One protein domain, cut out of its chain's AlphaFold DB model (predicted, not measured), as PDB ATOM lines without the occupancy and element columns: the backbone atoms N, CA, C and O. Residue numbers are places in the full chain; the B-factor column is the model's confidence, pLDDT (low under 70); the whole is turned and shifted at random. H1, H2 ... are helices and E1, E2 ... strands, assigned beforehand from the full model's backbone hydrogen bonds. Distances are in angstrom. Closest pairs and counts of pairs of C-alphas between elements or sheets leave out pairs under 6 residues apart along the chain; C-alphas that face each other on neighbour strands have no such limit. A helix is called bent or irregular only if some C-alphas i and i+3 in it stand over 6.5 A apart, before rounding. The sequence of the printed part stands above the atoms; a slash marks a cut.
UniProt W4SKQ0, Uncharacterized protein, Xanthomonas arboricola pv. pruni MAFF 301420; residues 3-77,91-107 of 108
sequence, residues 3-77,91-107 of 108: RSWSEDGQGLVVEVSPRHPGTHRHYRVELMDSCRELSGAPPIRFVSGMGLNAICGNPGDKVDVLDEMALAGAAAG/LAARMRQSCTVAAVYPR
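Overview. This is residues 3 to 77 and 91 to 107 of the 108 residues of an uncharacterized protein of Xanthomonas arboricola pv. pruni MAFF 301420 (UniProt W4SKQ0). Picture one strongly twisted sheet of six strands, curled like part of a barrel but left open, with its edge strands E1 and E4 apart. The long, bent strand E6 joins its two parts, the meander E1 E2 E3 and the hairpin of E4 and E5, and the short helix H1 only grazes the sheet. The 92 printed residues hold six named strands and one named helix, in the chain order E1 E2 E3 E4 E5 H1 E6; the sheet's order is E1 E2 E3 E6 E5 E4, all antiparallel, and the class is mostly strand. The whole is compact, with a radius of gyration of the C-alphas of 13.1 A and spans of 40 by 29 by 27 A.

Arrangement. Begin with E1, residues 3 to 8, and E2, residues 11 to 16, a hairpin at 162 degrees; look for N 6 and O 13, 2.9 A apart. E3, residues 26 to 31, forms the next hairpin with E2, where N 14 and O 27 are 2.8 A apart; these three strands are a meander, each the antiparallel neighbour of the one before. E4, residues 44 to 47, and E5, residues 62 to 66, make another hairpin at 148 degrees, with N 45 and O 64 at 2.8 A. E6, residues 95 to 106, bends by 72 degrees at residue 102, and its pairing is staggered: residues 95 to 100 pair with E5, with N 65 and O 97 at 2.8 A, and residues 101 to 106 with E3, with N 28 and O 105 at 2.8 A. H1, residues 68 to 74, only grazes the sheet, with its residues 68 to 71; 1 of its 3 O i to N i+4 pairs is within hydrogen-bond range, and 2 of its 4 O i to N i+3 pairs. E3 and E5 are only just apart, their closest C-alphas being 8.4 A from each other.

Along the chain. Find C-alpha 3 at (-2.184, 7.651, -18.525); from there E1 runs 16.8 A to C-alpha 8. E2 spans 16.2 A, E3 16.1 A, E4 9.8 A, E5 12.6 A and H1 10.7 A. E6 runs 27.2 A, from C-alpha 95 at (-0.149, -11.932, -26.093) to C-alpha 106 at (7.175, 14.129, -28.358).

Size, cuts and confidence. The two C-alphas farthest apart, those of Gly 22 and Leu 91, are 40.3 A apart. Residues 78 to 90 are not printed, and C-alphas 77 and 91 stand 13.4 A apart across this cut. The links E3 to E4 and E4 to E5 are long. Look for pLDDT under 70 at residue 34, residues 68 to 77 and residues 91 to 93; the mean of the printed part is 83.0.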
ATOM      1  N   ARG A   3      -0.843   7.182 -18.912       90.25
ATOM      2  CA  ARG A   3      -2.184   7.651 -18.525       90.25
ATOM      3  C   ARG A   3      -3.247   7.130 -19.466       90.25
ATOM      4  O   ARG A   3      -4.216   6.533 -19.014       90.25
ATOM      5  N   SER A   4      -3.035   7.345 -20.752       91.31
ATOM      6  CA  SER A   4      -3.924   6.912 -21.813       91.31
ATOM      7  C   SER A   4      -3.091   6.621 -23.055       91.31
ATOM      8  O   SER A   4      -1.913   6.987 -23.139       91.31
ATOM      9  N   TRP A   5      -3.684   5.917 -24.003       92.62
ATOM     10  CA  TRP A   5      -3.112   5.769 -25.325       92.62
ATOM     11  C   TRP A   5      -4.244   5.617 -26.340       92.62
ATOM     12  O   TRP A   5      -5.350   5.198 -25.995       92.62
ATOM     13  N   SER A   6      -3.964   5.966 -27.587       91.50
ATOM     14  CA  SER A   6      -4.858   5.744 -28.720       91.50
ATOM     15  C   SER A   6      -4.037   5.392 -29.950       91.50
ATOM     16  O   SER A   6      -2.887   5.805 -30.065       91.50
ATOM     17  N   GLU A   7      -4.620   4.664 -30.888       89.75
ATOM     18  CA  GLU A   7      -4.041   4.503 -32.219       89.75
ATOM     19  C   GLU A   7      -4.553   5.631 -33.129       89.75
ATOM     20  O   GLU A   7      -5.727   6.000 -33.083       89.75
ATOM     21  N   ASP A   8      -3.666   6.212 -33.930       84.06
ATOM     22  CA  ASP A   8      -4.044   6.892 -35.169       84.06
ATOM     23  C   ASP A   8      -3.230   6.239 -36.288       84.06
ATOM     24  O   ASP A   8      -2.193   5.666 -35.995       84.06
ATOM     25  N   GLY A   9      -3.666   6.256 -37.550       78.06
ATOM     26  CA  GLY A   9      -3.088   5.404 -38.612       78.06
ATOM     27  C   GLY A   9      -1.572   5.525 -38.897       78.06
ATOM     28  O   GLY A   9      -1.091   4.919 -39.850       78.06
ATOM     29  N   GLN A  10      -0.819   6.305 -38.115       79.62
ATOM     30  CA  GLN A  10       0.644   6.379 -38.080       79.62
ATOM     31  C   GLN A  10       1.289   5.555 -36.938       79.62
ATOM     32  O   GLN A  10       2.511   5.426 -36.901       79.62
ATOM     33  N   GLY A  11       0.517   5.034 -35.979       87.38
ATOM     34  CA  GLY A  11       1.006   4.313 -34.801       87.38
ATOM     35  C   GLY A  11       0.231   4.675 -33.533       87.38
ATOM     36  O   GLY A  11      -0.977   4.879 -33.558       87.38
ATOM     37  N   LEU A  12       0.917   4.774 -32.394       92.56
ATOM     38  CA  LEU A  12       0.272   5.115 -31.124       92.56
ATOM     39  C   LEU A  12       0.519   6.568 -30.735       92.56
ATOM     40  O   LEU A  12       1.570   7.156 -30.996       92.56
ATOM     41  N   VAL A  13      -0.462   7.121 -30.046       94.00
ATOM     42  CA  VAL A  13      -0.386   8.344 -29.261       94.00
ATOM     43  C   VAL A  13      -0.433   7.915 -27.818       94.00
ATOM     44  O   VAL A  13      -1.346   7.203 -27.418       94.00
ATOM     45  N   VAL A  14       0.550   8.328 -27.041       93.88
ATOM     46  CA  VAL A  14       0.695   7.917 -25.655       93.88
ATOM     47  C   VAL A  14       0.659   9.153 -24.783       93.88
ATOM     48  O   VAL A  14       1.519  10.018 -24.914       93.88
ATOM     49  N   GLU A  15      -0.305   9.224 -23.875       93.38
ATOM     50  CA  GLU A  15      -0.338  10.243 -22.834       93.38
ATOM     51  C   GLU A  15       0.378   9.729 -21.586       93.38
ATOM     52  O   GLU A  15       0.131   8.618 -21.100       93.38
ATOM     53  N   VAL A  16       1.246  10.556 -21.014       91.31
ATOM     54  CA  VAL A  16       1.956  10.255 -19.774       91.31
ATOM     55  C   VAL A  16       1.721  11.334 -18.727       91.31
ATOM     56  O   VAL A  16       1.577  12.516 -19.022       91.31
ATOM     57  N   SER A  17       1.765  10.939 -17.453       88.38
ATOM     58  CA  SER A  17       1.894  11.905 -16.365       88.38
ATOM     59  C   SER A  17       3.226  12.636 -16.493       88.38
ATOM     60  O   SER A  17       4.262  11.952 -16.438       88.38
ATOM     61  N   PRO A  18       3.221  13.976 -16.577       85.69
ATOM     62  CA  PRO A  18       4.446  14.750 -16.490       85.69
ATOM     63  C   PRO A  18       5.083  14.504 -15.122       85.69
ATOM     64  O   PRO A  18       4.402  14.474 -14.095       85.69
ATOM     65  N   ARG A  19       6.396  14.262 -15.116       83.88
ATOM     66  CA  ARG A  19       7.167  14.075 -13.874       83.88
ATOM     67  C   ARG A  19       7.774  15.384 -13.379       83.88
ATOM     68  O   ARG A  19       7.980  15.527 -12.182       83.88
ATOM     69  N   HIS A  20       8.045  16.318 -14.290       86.50
ATOM     70  CA  HIS A  20       8.657  17.609 -13.997       86.50
ATOM     71  C   HIS A  20       7.973  18.719 -14.807       86.50
ATOM     72  O   HIS A  20       7.398  18.437 -15.863       86.50
ATOM     73  N   PRO A  21       8.037  19.980 -14.351       85.69
ATOM     74  CA  PRO A  21       7.610  21.117 -15.158       85.69
ATOM     75  C   PRO A  21       8.334  21.133 -16.511       85.69
ATOM     76  O   PRO A  21       9.541  20.916 -16.570       85.69
ATOM     77  N   GLY A  22       7.592  21.372 -17.593       82.19
ATOM     78  CA  GLY A  22       8.144  21.460 -18.951       82.19
ATOM     79  C   GLY A  22       8.328  20.130 -19.690       82.19
ATOM     80  O   GLY A  22       8.762  20.149 -20.835       82.19
ATOM     81  N   THR A  23       7.991  18.977 -19.097       87.44
ATOM     82  CA  THR A  23       8.031  17.695 -19.828       87.44
ATOM     83  C   THR A  23       6.810  17.512 -20.724       87.44
ATOM     84  O   THR A  23       5.685  17.779 -20.289       87.44
ATOM     85  N   HIS A  24       7.023  16.962 -21.920       90.69
ATOM     86  CA  HIS A  24       5.963  16.590 -22.857       90.69
ATOM     87  C   HIS A  24       4.960  15.616 -22.234       90.69
ATOM     88  O   HIS A  24       5.320  14.737 -21.442       90.69
ATOM     89  N   ARG A  25       3.683  15.790 -22.588       92.56
ATOM     90  CA  ARG A  25       2.585  14.942 -22.098       92.56
ATOM     91  C   ARG A  25       2.174  13.881 -23.092       92.56
ATOM     92  O   ARG A  25       1.766  12.809 -22.658       92.56
ATOM     93  N   HIS A  26       2.297  14.163 -24.384       94.12
ATOM     94  CA  HIS A  26       1.975  13.201 -25.418       94.12
ATOM     95  C   HIS A  26       3.233  12.815 -26.177       94.12
ATOM     96  O   HIS A  26       4.122  13.629 -26.420       94.12
ATOM     97  N   TYR A  27       3.293  11.545 -26.537       94.31
ATOM     98  CA  TYR A  27       4.355  10.971 -27.335       94.31
ATOM     99  C   TYR A  27       3.737  10.214 -28.499       94.31
ATOM    100  O   TYR A  27       2.731   9.520 -28.343       94.31
ATOM    101  N   ARG A  28       4.354  10.339 -29.665       94.81
ATOM    102  CA  ARG A  28       4.143   9.437 -30.786       94.81
ATOM    103  C   ARG A  28       5.017   8.207 -30.583       94.81
ATOM    104  O   ARG A  28       6.199   8.334 -30.271       94.81
ATOM    105  N   VAL A  29       4.437   7.038 -30.818       94.62
ATOM    106  CA  VAL A  29       5.163   5.778 -30.989       94.62
ATOM    107  C   VAL A  29       4.869   5.279 -32.394       94.62
ATOM    108  O   VAL A  29       3.746   4.869 -32.688       94.62
ATOM    109  N   GLU A  30       5.864   5.341 -33.268       93.75
ATOM    110  CA  GLU A  30       5.778   4.760 -34.605       93.75
ATOM    111  C   GLU A  30       6.104   3.273 -34.539       93.75
ATOM    112  O   GLU A  30       6.995   2.848 -33.800       93.75
ATOM    113  N   LEU A  31       5.383   2.479 -35.324       91.50
ATOM    114  CA  LEU A  31       5.561   1.034 -35.405       91.50
ATOM    115  C   LEU A  31       6.121   0.691 -36.786       91.50
ATOM    116  O   LEU A  31       5.709   1.289 -37.778       91.50
ATOM    117  N   MET A  32       7.065  -0.254 -36.855       86.56
ATOM    118  CA  MET A  32       7.684  -0.649 -38.132       86.56
ATOM    119  C   MET A  32       6.674  -1.275 -39.103       86.56
ATOM    120  O   MET A  32       6.806  -1.110 -40.312       86.56
ATOM    121  N   ASP A  33       5.660  -1.956 -38.566       78.06
ATOM    122  CA  ASP A  33       4.599  -2.625 -39.313       78.06
ATOM    123  C   ASP A  33       3.219  -2.190 -38.799       78.06
ATOM    124  O   ASP A  33       3.065  -1.761 -37.652       78.06
ATOM    125  N   SER A  34       2.178  -2.372 -39.620       69.88
ATOM    126  CA  SER A  34       0.795  -2.151 -39.183       69.88
ATOM    127  C   SER A  34       0.422  -3.143 -38.072       69.88
ATOM    128  O   SER A  34       0.255  -4.344 -38.320       69.88
ATOM    129  N   CYS A  35       0.255  -2.647 -36.850       81.44
ATOM    130  CA  CYS A  35      -0.157  -3.434 -35.694       81.44
ATOM    131  C   CYS A  35      -1.689  -3.568 -35.680       81.44
ATOM    132  O   CYS A  35      -2.393  -2.839 -34.987       81.44
ATOM    133  N   ARG A  36      -2.218  -4.453 -36.537       82.19
ATOM    134  CA  ARG A  36      -3.663  -4.568 -36.828       82.19
ATOM    135  C   ARG A  36      -4.523  -4.818 -35.592       82.19
ATOM    136  O   ARG A  36      -5.663  -4.366 -35.542       82.19
ATOM    137  N   GLU A  37      -3.971  -5.497 -34.593       85.00
ATOM    138  CA  GLU A  37      -4.683  -5.808 -33.357       85.00
ATOM    139  C   GLU A  37      -4.842  -4.591 -32.426       85.00
ATOM    140  O   GLU A  37      -5.452  -4.741 -31.381       85.00
ATOM    141  N   LEU A  38      -4.352  -3.390 -32.774       85.75
ATOM    142  CA  LEU A  38      -4.591  -2.160 -31.993       85.75
ATOM    143  C   LEU A  38      -6.010  -1.597 -32.139       85.75
ATOM    144  O   LEU A  38      -6.452  -0.799 -31.306       85.75
ATOM    145  N   SER A  39      -6.729  -2.015 -33.182       82.12
ATOM    146  CA  SER A  39      -8.117  -1.612 -33.397       82.12
ATOM    147  C   SER A  39      -8.984  -2.020 -32.202       82.12
ATOM    148  O   SER A  39      -8.949  -3.167 -31.760       82.12
ATOM    149  N   GLY A  40      -9.792  -1.089 -31.690       82.25
ATOM    150  CA  GLY A  40     -10.670  -1.342 -30.540       82.25
ATOM    151  C   GLY A  40     -10.030  -1.111 -29.169       82.25
ATOM    152  O   GLY A  40     -10.638  -1.468 -28.168       82.25
ATOM    153  N   ALA A  41      -8.848  -0.486 -29.119       84.44
ATOM    154  CA  ALA A  41      -8.183  -0.057 -27.887       84.44
ATOM    155  C   ALA A  41      -7.937  -1.173 -26.835       84.44
ATOM    156  O   ALA A  41      -8.215  -0.960 -25.651       84.44
ATOM    157  N   PRO A  42      -7.405  -2.352 -27.219       88.69
ATOM    158  CA  PRO A  42      -7.164  -3.452 -26.279       88.69
ATOM    159  C   PRO A  42      -6.054  -3.141 -25.267       88.69
ATOM    160  O   PRO A  42      -5.200  -2.298 -25.517       88.69
ATOM    161  N   PRO A  43      -5.939  -3.882 -24.158       88.12
ATOM    162  CA  PRO A  43      -4.815  -3.728 -23.250       88.12
ATOM    163  C   PRO A  43      -3.478  -3.914 -23.979       88.12
ATOM    164  O   PRO A  43      -3.261  -4.917 -24.659       88.12
ATOM    165  N   ILE A  44      -2.563  -2.961 -23.807       88.69
ATOM    166  CA  ILE A  44      -1.210  -3.034 -24.363       88.69
ATOM    167  C   ILE A  44      -0.158  -3.041 -23.262       88.69
ATOM    168  O   ILE A  44      -0.369  -2.537 -22.155       88.69
ATOM    169  N   ARG A  45       1.018  -3.571 -23.593       88.69
ATOM    170  CA  ARG A  45       2.216  -3.508 -22.762       88.69
ATOM    171  C   ARG A  45       3.398  -3.007 -23.579       88.69
ATOM    172  O   ARG A  45       3.670  -3.498 -24.667       88.69
ATOM    173  N   PHE A  46       4.140  -2.071 -23.004       90.31
ATOM    174  CA  PHE A  46       5.416  -1.614 -23.539       90.31
ATOM    175  C   PHE A  46       6.545  -2.517 -23.049       90.31
ATOM    176  O   PHE A  46       6.674  -2.743 -21.844       90.31
ATOM    177  N   VAL A  47       7.357  -3.018 -23.974       90.75
ATOM    178  CA  VAL A  47       8.478  -3.916 -23.685       90.75
ATOM    179  C   VAL A  47       9.752  -3.285 -24.217       90.75
ATOM    180  O   VAL A  47       9.884  -3.082 -25.421       90.75
ATOM    181  N   SER A  48      10.697  -2.978 -23.331       90.94
ATOM    182  CA  SER A  48      12.011  -2.513 -23.768       90.94
ATOM    183  C   SER A  48      12.865  -3.663 -24.284       90.94
ATOM    184  O   SER A  48      12.892  -4.734 -23.671       90.94
ATOM    185  N   GLY A  49      13.692  -3.391 -25.296       86.94
ATOM    186  CA  GLY A  49      14.781  -4.296 -25.685       86.94
ATOM    187  C   GLY A  49      15.784  -4.578 -24.551       86.94
ATOM    188  O   GLY A  49      16.466  -5.598 -24.571       86.94
ATOM    189  N   MET A  50      15.837  -3.717 -23.527       85.88
ATOM    190  CA  MET A  50      16.713  -3.856 -22.354       85.88
ATOM    191  C   MET A  50      16.022  -4.478 -21.127       85.88
ATOM    192  O   MET A  50      16.595  -4.480 -20.039       85.88
ATOM    193  N   GLY A  51      14.780  -4.962 -21.254       75.44
ATOM    194  CA  GLY A  51      14.033  -5.550 -20.130       75.44
ATOM    195  C   GLY A  51      13.471  -4.533 -19.126       75.44
ATOM    196  O   GLY A  51      13.104  -4.897 -18.012       75.44
ATOM    197  N   LEU A  52      13.395  -3.256 -19.506       75.31
ATOM    198  CA  LEU A  52      12.736  -2.196 -18.744       75.31
ATOM    199  C   LEU A  52      11.242  -2.089 -19.099       75.31
ATOM    200  O   LEU A  52      10.833  -2.329 -20.234       75.31
ATOM    201  N   ASN A  53      10.433  -1.627 -18.143       71.94
ATOM    202  CA  ASN A  53       8.995  -1.364 -18.325       71.94
ATOM    203  C   ASN A  53       8.718   0.019 -18.956       71.94
ATOM    204  O   ASN A  53       7.815   0.742 -18.528       71.94
ATOM    205  N   ALA A  54       9.544   0.433 -19.915       81.62
ATOM    206  CA  ALA A  54       9.423   1.696 -20.637       81.62
ATOM    207  C   ALA A  54      10.073   1.559 -22.014       81.62
ATOM    208  O   ALA A  54      11.093   0.892 -22.137       81.62
ATOM    209  N   ILE A  55       9.513   2.214 -23.026       88.44
ATOM    210  CA  ILE A  55      10.120   2.305 -24.359       88.44
ATOM    211  C   ILE A  55      10.612   3.727 -24.605       88.44
ATOM    212  O   ILE A  55      10.007   4.688 -24.122       88.44
ATOM    213  N   CYS A  56      11.699   3.847 -25.360       89.88
ATOM    214  CA  CYS A  56      12.308   5.131 -25.715       89.88
ATOM    215  C   CYS A  56      12.601   5.240 -27.220       89.88
ATOM    216  O   CYS A  56      13.234   6.203 -27.639       89.88
ATOM    217  N   GLY A  57      12.163   4.264 -28.023       90.62
ATOM    218  CA  GLY A  57      12.481   4.196 -29.450       90.62
ATOM    219  C   GLY A  57      13.842   3.555 -29.716       90.62
ATOM    220  O   GLY A  57      14.462   3.828 -30.738       90.62
ATOM    221  N   ASN A  58      14.323   2.728 -28.786       92.44
ATOM    222  CA  ASN A  58      15.559   1.983 -28.974       92.44
ATOM    223  C   ASN A  58      15.304   0.721 -29.813       92.44
ATOM    224  O   ASN A  58      14.215   0.142 -29.736       92.44
ATOM    225  N   PRO A  59      16.309   0.223 -30.557       90.81
ATOM    226  CA  PRO A  59      16.208  -1.068 -31.223       90.81
ATOM    227  C   PRO A  59      15.787  -2.180 -30.253       90.81
ATOM    228  O   PRO A  59      16.361  -2.336 -29.174       90.81
ATOM    229  N   GLY A  60      14.787  -2.965 -30.655       90.50
ATOM    230  CA  GLY A  60      14.233  -4.049 -29.841       90.50
ATOM    231  C   GLY A  60      13.093  -3.637 -28.906       90.50
ATOM    232  O   GLY A  60      12.494  -4.527 -28.302       90.50
ATOM    233  N   ASP A  61      12.758  -2.345 -28.816       94.06
ATOM    234  CA  ASP A  61      11.530  -1.891 -28.162       94.06
ATOM    235  C   ASP A  61      10.293  -2.407 -28.924       94.06
ATOM    236  O   ASP A  61      10.252  -2.436 -30.160       94.06
ATOM    237  N   LYS A  62       9.274  -2.841 -28.176       92.88
ATOM    238  CA  LYS A  62       8.045  -3.439 -28.713       92.88
ATOM    239  C   LYS A  62       6.804  -2.982 -27.958       92.88
ATOM    240  O   LYS A  62       6.859  -2.580 -26.792       92.88
ATOM    241  N   VAL A  63       5.669  -3.118 -28.632       91.44
ATOM    242  CA  VAL A  63       4.327  -3.009 -28.061       91.44
ATOM    243  C   VAL A  63       3.653  -4.366 -28.184       91.44
ATOM    244  O   VAL A  63       3.401  -4.843 -29.290       91.44
ATOM    245  N   ASP A  64       3.366  -4.988 -27.048       90.88
ATOM    246  CA  ASP A  64       2.583  -6.216 -26.987       90.88
ATOM    247  C   ASP A  64       1.103  -5.862 -26.848       90.88
ATOM    248  O   ASP A  64       0.716  -5.136 -25.932       90.88
ATOM    249  N   VAL A  65       0.275  -6.420 -27.724       90.12
ATOM    250  CA  VAL A  65      -1.183  -6.393 -27.617       90.12
ATOM    251  C   VAL A  65      -1.627  -7.615 -26.827       90.12
ATOM    252  O   VAL A  65      -1.262  -8.749 -27.158       90.12
ATOM    253  N   LEU A  66      -2.408  -7.393 -25.777       89.56
ATOM    254  CA  LEU A  66      -2.860  -8.429 -24.859       89.56
ATOM    255  C   LEU A  66      -4.358  -8.703 -25.042       89.56
ATOM    256  O   LEU A  66      -5.113  -7.876 -25.550       89.56
ATOM    257  N   ASP A  67      -4.790  -9.891 -24.633       82.94
ATOM    258  CA  ASP A  67      -6.210 -10.214 -24.487       82.94
ATOM    259  C   ASP A  67      -6.846  -9.416 -23.325       82.94
ATOM    260  O   ASP A  67      -6.178  -9.088 -22.353       82.94
ATOM    261  N   GLU A  68      -8.144  -9.130 -23.359       67.69
ATOM    262  CA  GLU A  68      -8.859  -8.412 -22.286       67.69
ATOM    263  C   GLU A  68      -8.758  -9.158 -20.939       67.69
ATOM    264  O   GLU A  68      -8.553  -8.565 -19.876       67.69
ATOM    265  N   MET A  69      -8.793 -10.496 -20.987       58.56
ATOM    266  CA  MET A  69      -8.648 -11.371 -19.810       58.56
ATOM    267  C   MET A  69      -7.248 -11.302 -19.179       58.56
ATOM    268  O   MET A  69      -7.063 -11.678 -18.021       58.56
ATOM    269  N   ALA A  70      -6.256 -10.810 -19.924       54.84
ATOM    270  CA  ALA A  70      -4.867 -10.715 -19.505       54.84
ATOM    271  C   ALA A  70      -4.625  -9.673 -18.409       54.84
ATOM    272  O   ALA A  70      -3.800  -9.879 -17.517       54.84
ATOM    273  N   LEU A  71      -5.317  -8.534 -18.492       54.00
ATOM    274  CA  LEU A  71      -5.057  -7.397 -17.612       54.00
ATOM    275  C   LEU A  71      -5.713  -7.581 -16.239       54.00
ATOM    276  O   LEU A  71      -5.150  -7.152 -15.232       54.00
ATOM    277  N   ALA A  72      -6.837  -8.303 -16.180       50.03
ATOM    278  CA  ALA A  72      -7.479  -8.697 -14.925       50.03
ATOM    279  C   ALA A  72      -6.550  -9.537 -14.022       50.03
ATOM    280  O   ALA A  72      -6.646  -9.450 -12.800       50.03
ATOM    281  N   GLY A  73      -5.611 -10.295 -14.607       42.78
ATOM    282  CA  GLY A  73      -4.565 -11.015 -13.870       42.78
ATOM    283  C   GLY A  73      -3.305 -10.186 -13.578       42.78
ATOM    284  O   GLY A  73      -2.628 -10.437 -12.585       42.78
ATOM    285  N   ALA A  74      -2.994  -9.184 -14.408       48.19
ATOM    286  CA  ALA A  74      -1.785  -8.360 -14.287       48.19
ATOM    287  C   ALA A  74      -1.952  -7.116 -13.390       48.19
ATOM    288  O   ALA A  74      -0.958  -6.560 -12.924       48.19
ATOM    289  N   ALA A  75      -3.188  -6.690 -13.102       46.97
ATOM    290  CA  ALA A  75      -3.474  -5.611 -12.148       46.97
ATOM    291  C   ALA A  75      -3.062  -5.953 -10.696       46.97
ATOM    292  O   ALA A  75      -2.969  -5.061  -9.854       46.97
ATOM    293  N   ALA A  76      -2.757  -7.224 -10.410       42.88
ATOM    294  CA  ALA A  76      -2.195  -7.696  -9.149       42.88
ATOM    295  C   ALA A  76      -0.678  -7.935  -9.282       42.88
ATOM    296  O   ALA A  76      -0.227  -9.074  -9.340       42.88
ATOM    297  N   GLY A  77       0.137  -6.879  -9.360       35.19
ATOM    298  CA  GLY A  77       1.586  -7.093  -9.430       35.19
ATOM    299  C   GLY A  77       2.440  -5.864  -9.681       35.19
ATOM    300  O   GLY A  77       3.164  -5.790 -10.671       35.19
ATOM    301  N   LEU A  91      -3.748 -17.573 -15.435       50.44
ATOM    302  CA  LEU A  91      -4.064 -16.899 -16.696       50.44
ATOM    303  C   LEU A  91      -2.947 -15.892 -16.995       50.44
ATOM    304  O   LEU A  91      -3.040 -14.711 -16.673       50.44
ATOM    305  N   ALA A  92      -1.846 -16.378 -17.561       58.28
ATOM    306  CA  ALA A  92      -0.816 -15.527 -18.105       58.28
ATOM    307  C   ALA A  92      -1.470 -14.736 -19.229       58.28
ATOM    308  O   ALA A  92      -2.107 -15.310 -20.115       58.28
ATOM    309  N   ALA A  93      -1.327 -13.419 -19.151       65.38
ATOM    310  CA  ALA A  93      -1.694 -12.494 -20.198       65.38
ATOM    311  C   ALA A  93      -1.370 -13.068 -21.582       65.38
ATOM    312  O   ALA A  93      -0.196 -13.178 -21.943       65.38
ATOM    313  N   ARG A  94      -2.392 -13.479 -22.345       80.00
ATOM    314  CA  ARG A  94      -2.152 -14.053 -23.666       80.00
ATOM    315  C   ARG A  94      -1.846 -12.912 -24.624       80.00
ATOM    316  O   ARG A  94      -2.715 -12.113 -24.956       80.00
ATOM    317  N   MET A  95      -0.588 -12.841 -25.042       86.25
ATOM    318  CA  MET A  95      -0.149 -11.932 -26.093       86.25
ATOM    319  C   MET A  95      -0.807 -12.341 -27.415       86.25
ATOM    320  O   MET A  95      -0.674 -13.488 -27.847       86.25
ATOM    321  N   ARG A  96      -1.522 -11.402 -28.036       89.44
ATOM    322  CA  ARG A  96      -2.167 -11.565 -29.349       89.44
ATOM    323  C   ARG A  96      -1.203 -11.217 -30.474       89.44
ATOM    324  O   ARG A  96      -1.076 -11.967 -31.435       89.44
ATOM    325  N   GLN A  97      -0.501 -10.098 -30.321       90.56
ATOM    326  CA  GLN A  97       0.463  -9.583 -31.286       90.56
ATOM    327  C   GLN A  97       1.594  -8.868 -30.543       90.56
ATOM    328  O   GLN A  97       1.379  -8.328 -29.462       90.56
ATOM    329  N   SER A  98       2.792  -8.859 -31.123       91.00
ATOM    330  CA  SER A  98       3.910  -8.025 -30.678       91.00
ATOM    331  C   SER A  98       4.399  -7.210 -31.868       91.00
ATOM    332  O   SER A  98       4.614  -7.769 -32.945       91.00
ATOM    333  N   CYS A  99       4.522  -5.898 -31.689       91.75
ATOM    334  CA  CYS A  99       4.797  -4.945 -32.757       91.75
ATOM    335  C   CYS A  99       6.068  -4.161 -32.452       91.75
ATOM    336  O   CYS A  99       6.202  -3.580 -31.375       91.75
ATOM    337  N   THR A 100       7.004  -4.150 -33.397       92.94
ATOM    338  CA  THR A 100       8.294  -3.475 -33.228       92.94
ATOM    339  C   THR A 100       8.119  -1.964 -33.294       92.94
ATOM    340  O   THR A 100       7.482  -1.446 -34.214       92.94
ATOM    341  N   VAL A 101       8.710  -1.263 -32.332       93.69
ATOM    342  CA  VAL A 101       8.760   0.200 -32.314       93.69
ATOM    343  C   VAL A 101       9.829   0.671 -33.295       93.69
ATOM    344  O   VAL A 101      10.977   0.235 -33.228       93.69
ATOM    345  N   ALA A 102       9.446   1.568 -34.199       93.19
ATOM    346  CA  ALA A 102      10.356   2.230 -35.128       93.19
ATOM    347  C   ALA A 102      10.979   3.485 -34.502       93.19
ATOM    348  O   ALA A 102      12.187   3.691 -34.594       93.19
ATOM    349  N   ALA A 103      10.159   4.313 -33.850       93.75
ATOM    350  CA  ALA A 103      10.593   5.561 -33.235       93.75
ATOM    351  C   ALA A 103       9.646   5.995 -32.109       93.75
ATOM    352  O   ALA A 103       8.463   5.650 -32.100       93.75
ATOM    353  N   VAL A 104      10.167   6.791 -31.174       94.75
ATOM    354  CA  VAL A 104       9.380   7.468 -30.136       94.75
ATOM    355  C   VAL A 104       9.800   8.927 -30.080       94.75
ATOM    356  O   VAL A 104      10.988   9.221 -29.974       94.75
ATOM    357  N   TYR A 105       8.839   9.845 -30.129       93.81
ATOM    358  CA  TYR A 105       9.126  11.277 -30.061       93.81
ATOM    359  C   TYR A 105       7.963  12.074 -29.455       93.81
ATOM    360  O   TYR A 105       6.822  11.609 -29.480       93.81
ATOM    361  N   PRO A 106       8.226  13.256 -28.871       93.81
ATOM    362  CA  PRO A 106       7.175  14.129 -28.358       93.81
ATOM    363  C   PRO A 106       6.134  14.499 -29.417       93.81
ATOM    364  O   PRO A 106       6.474  14.736 -30.574       93.81
ATOM    365  N   ARG A 107       4.869  14.581 -29.003       88.50
ATOM    366  CA  ARG A 107       3.763  15.095 -29.812       88.50
ATOM    367  C   ARG A 107       3.149  16.280 -29.067       88.50
ATOM    368  O   ARG A 107       2.449  16.073 -28.081       88.50
TER     369      ARG A 107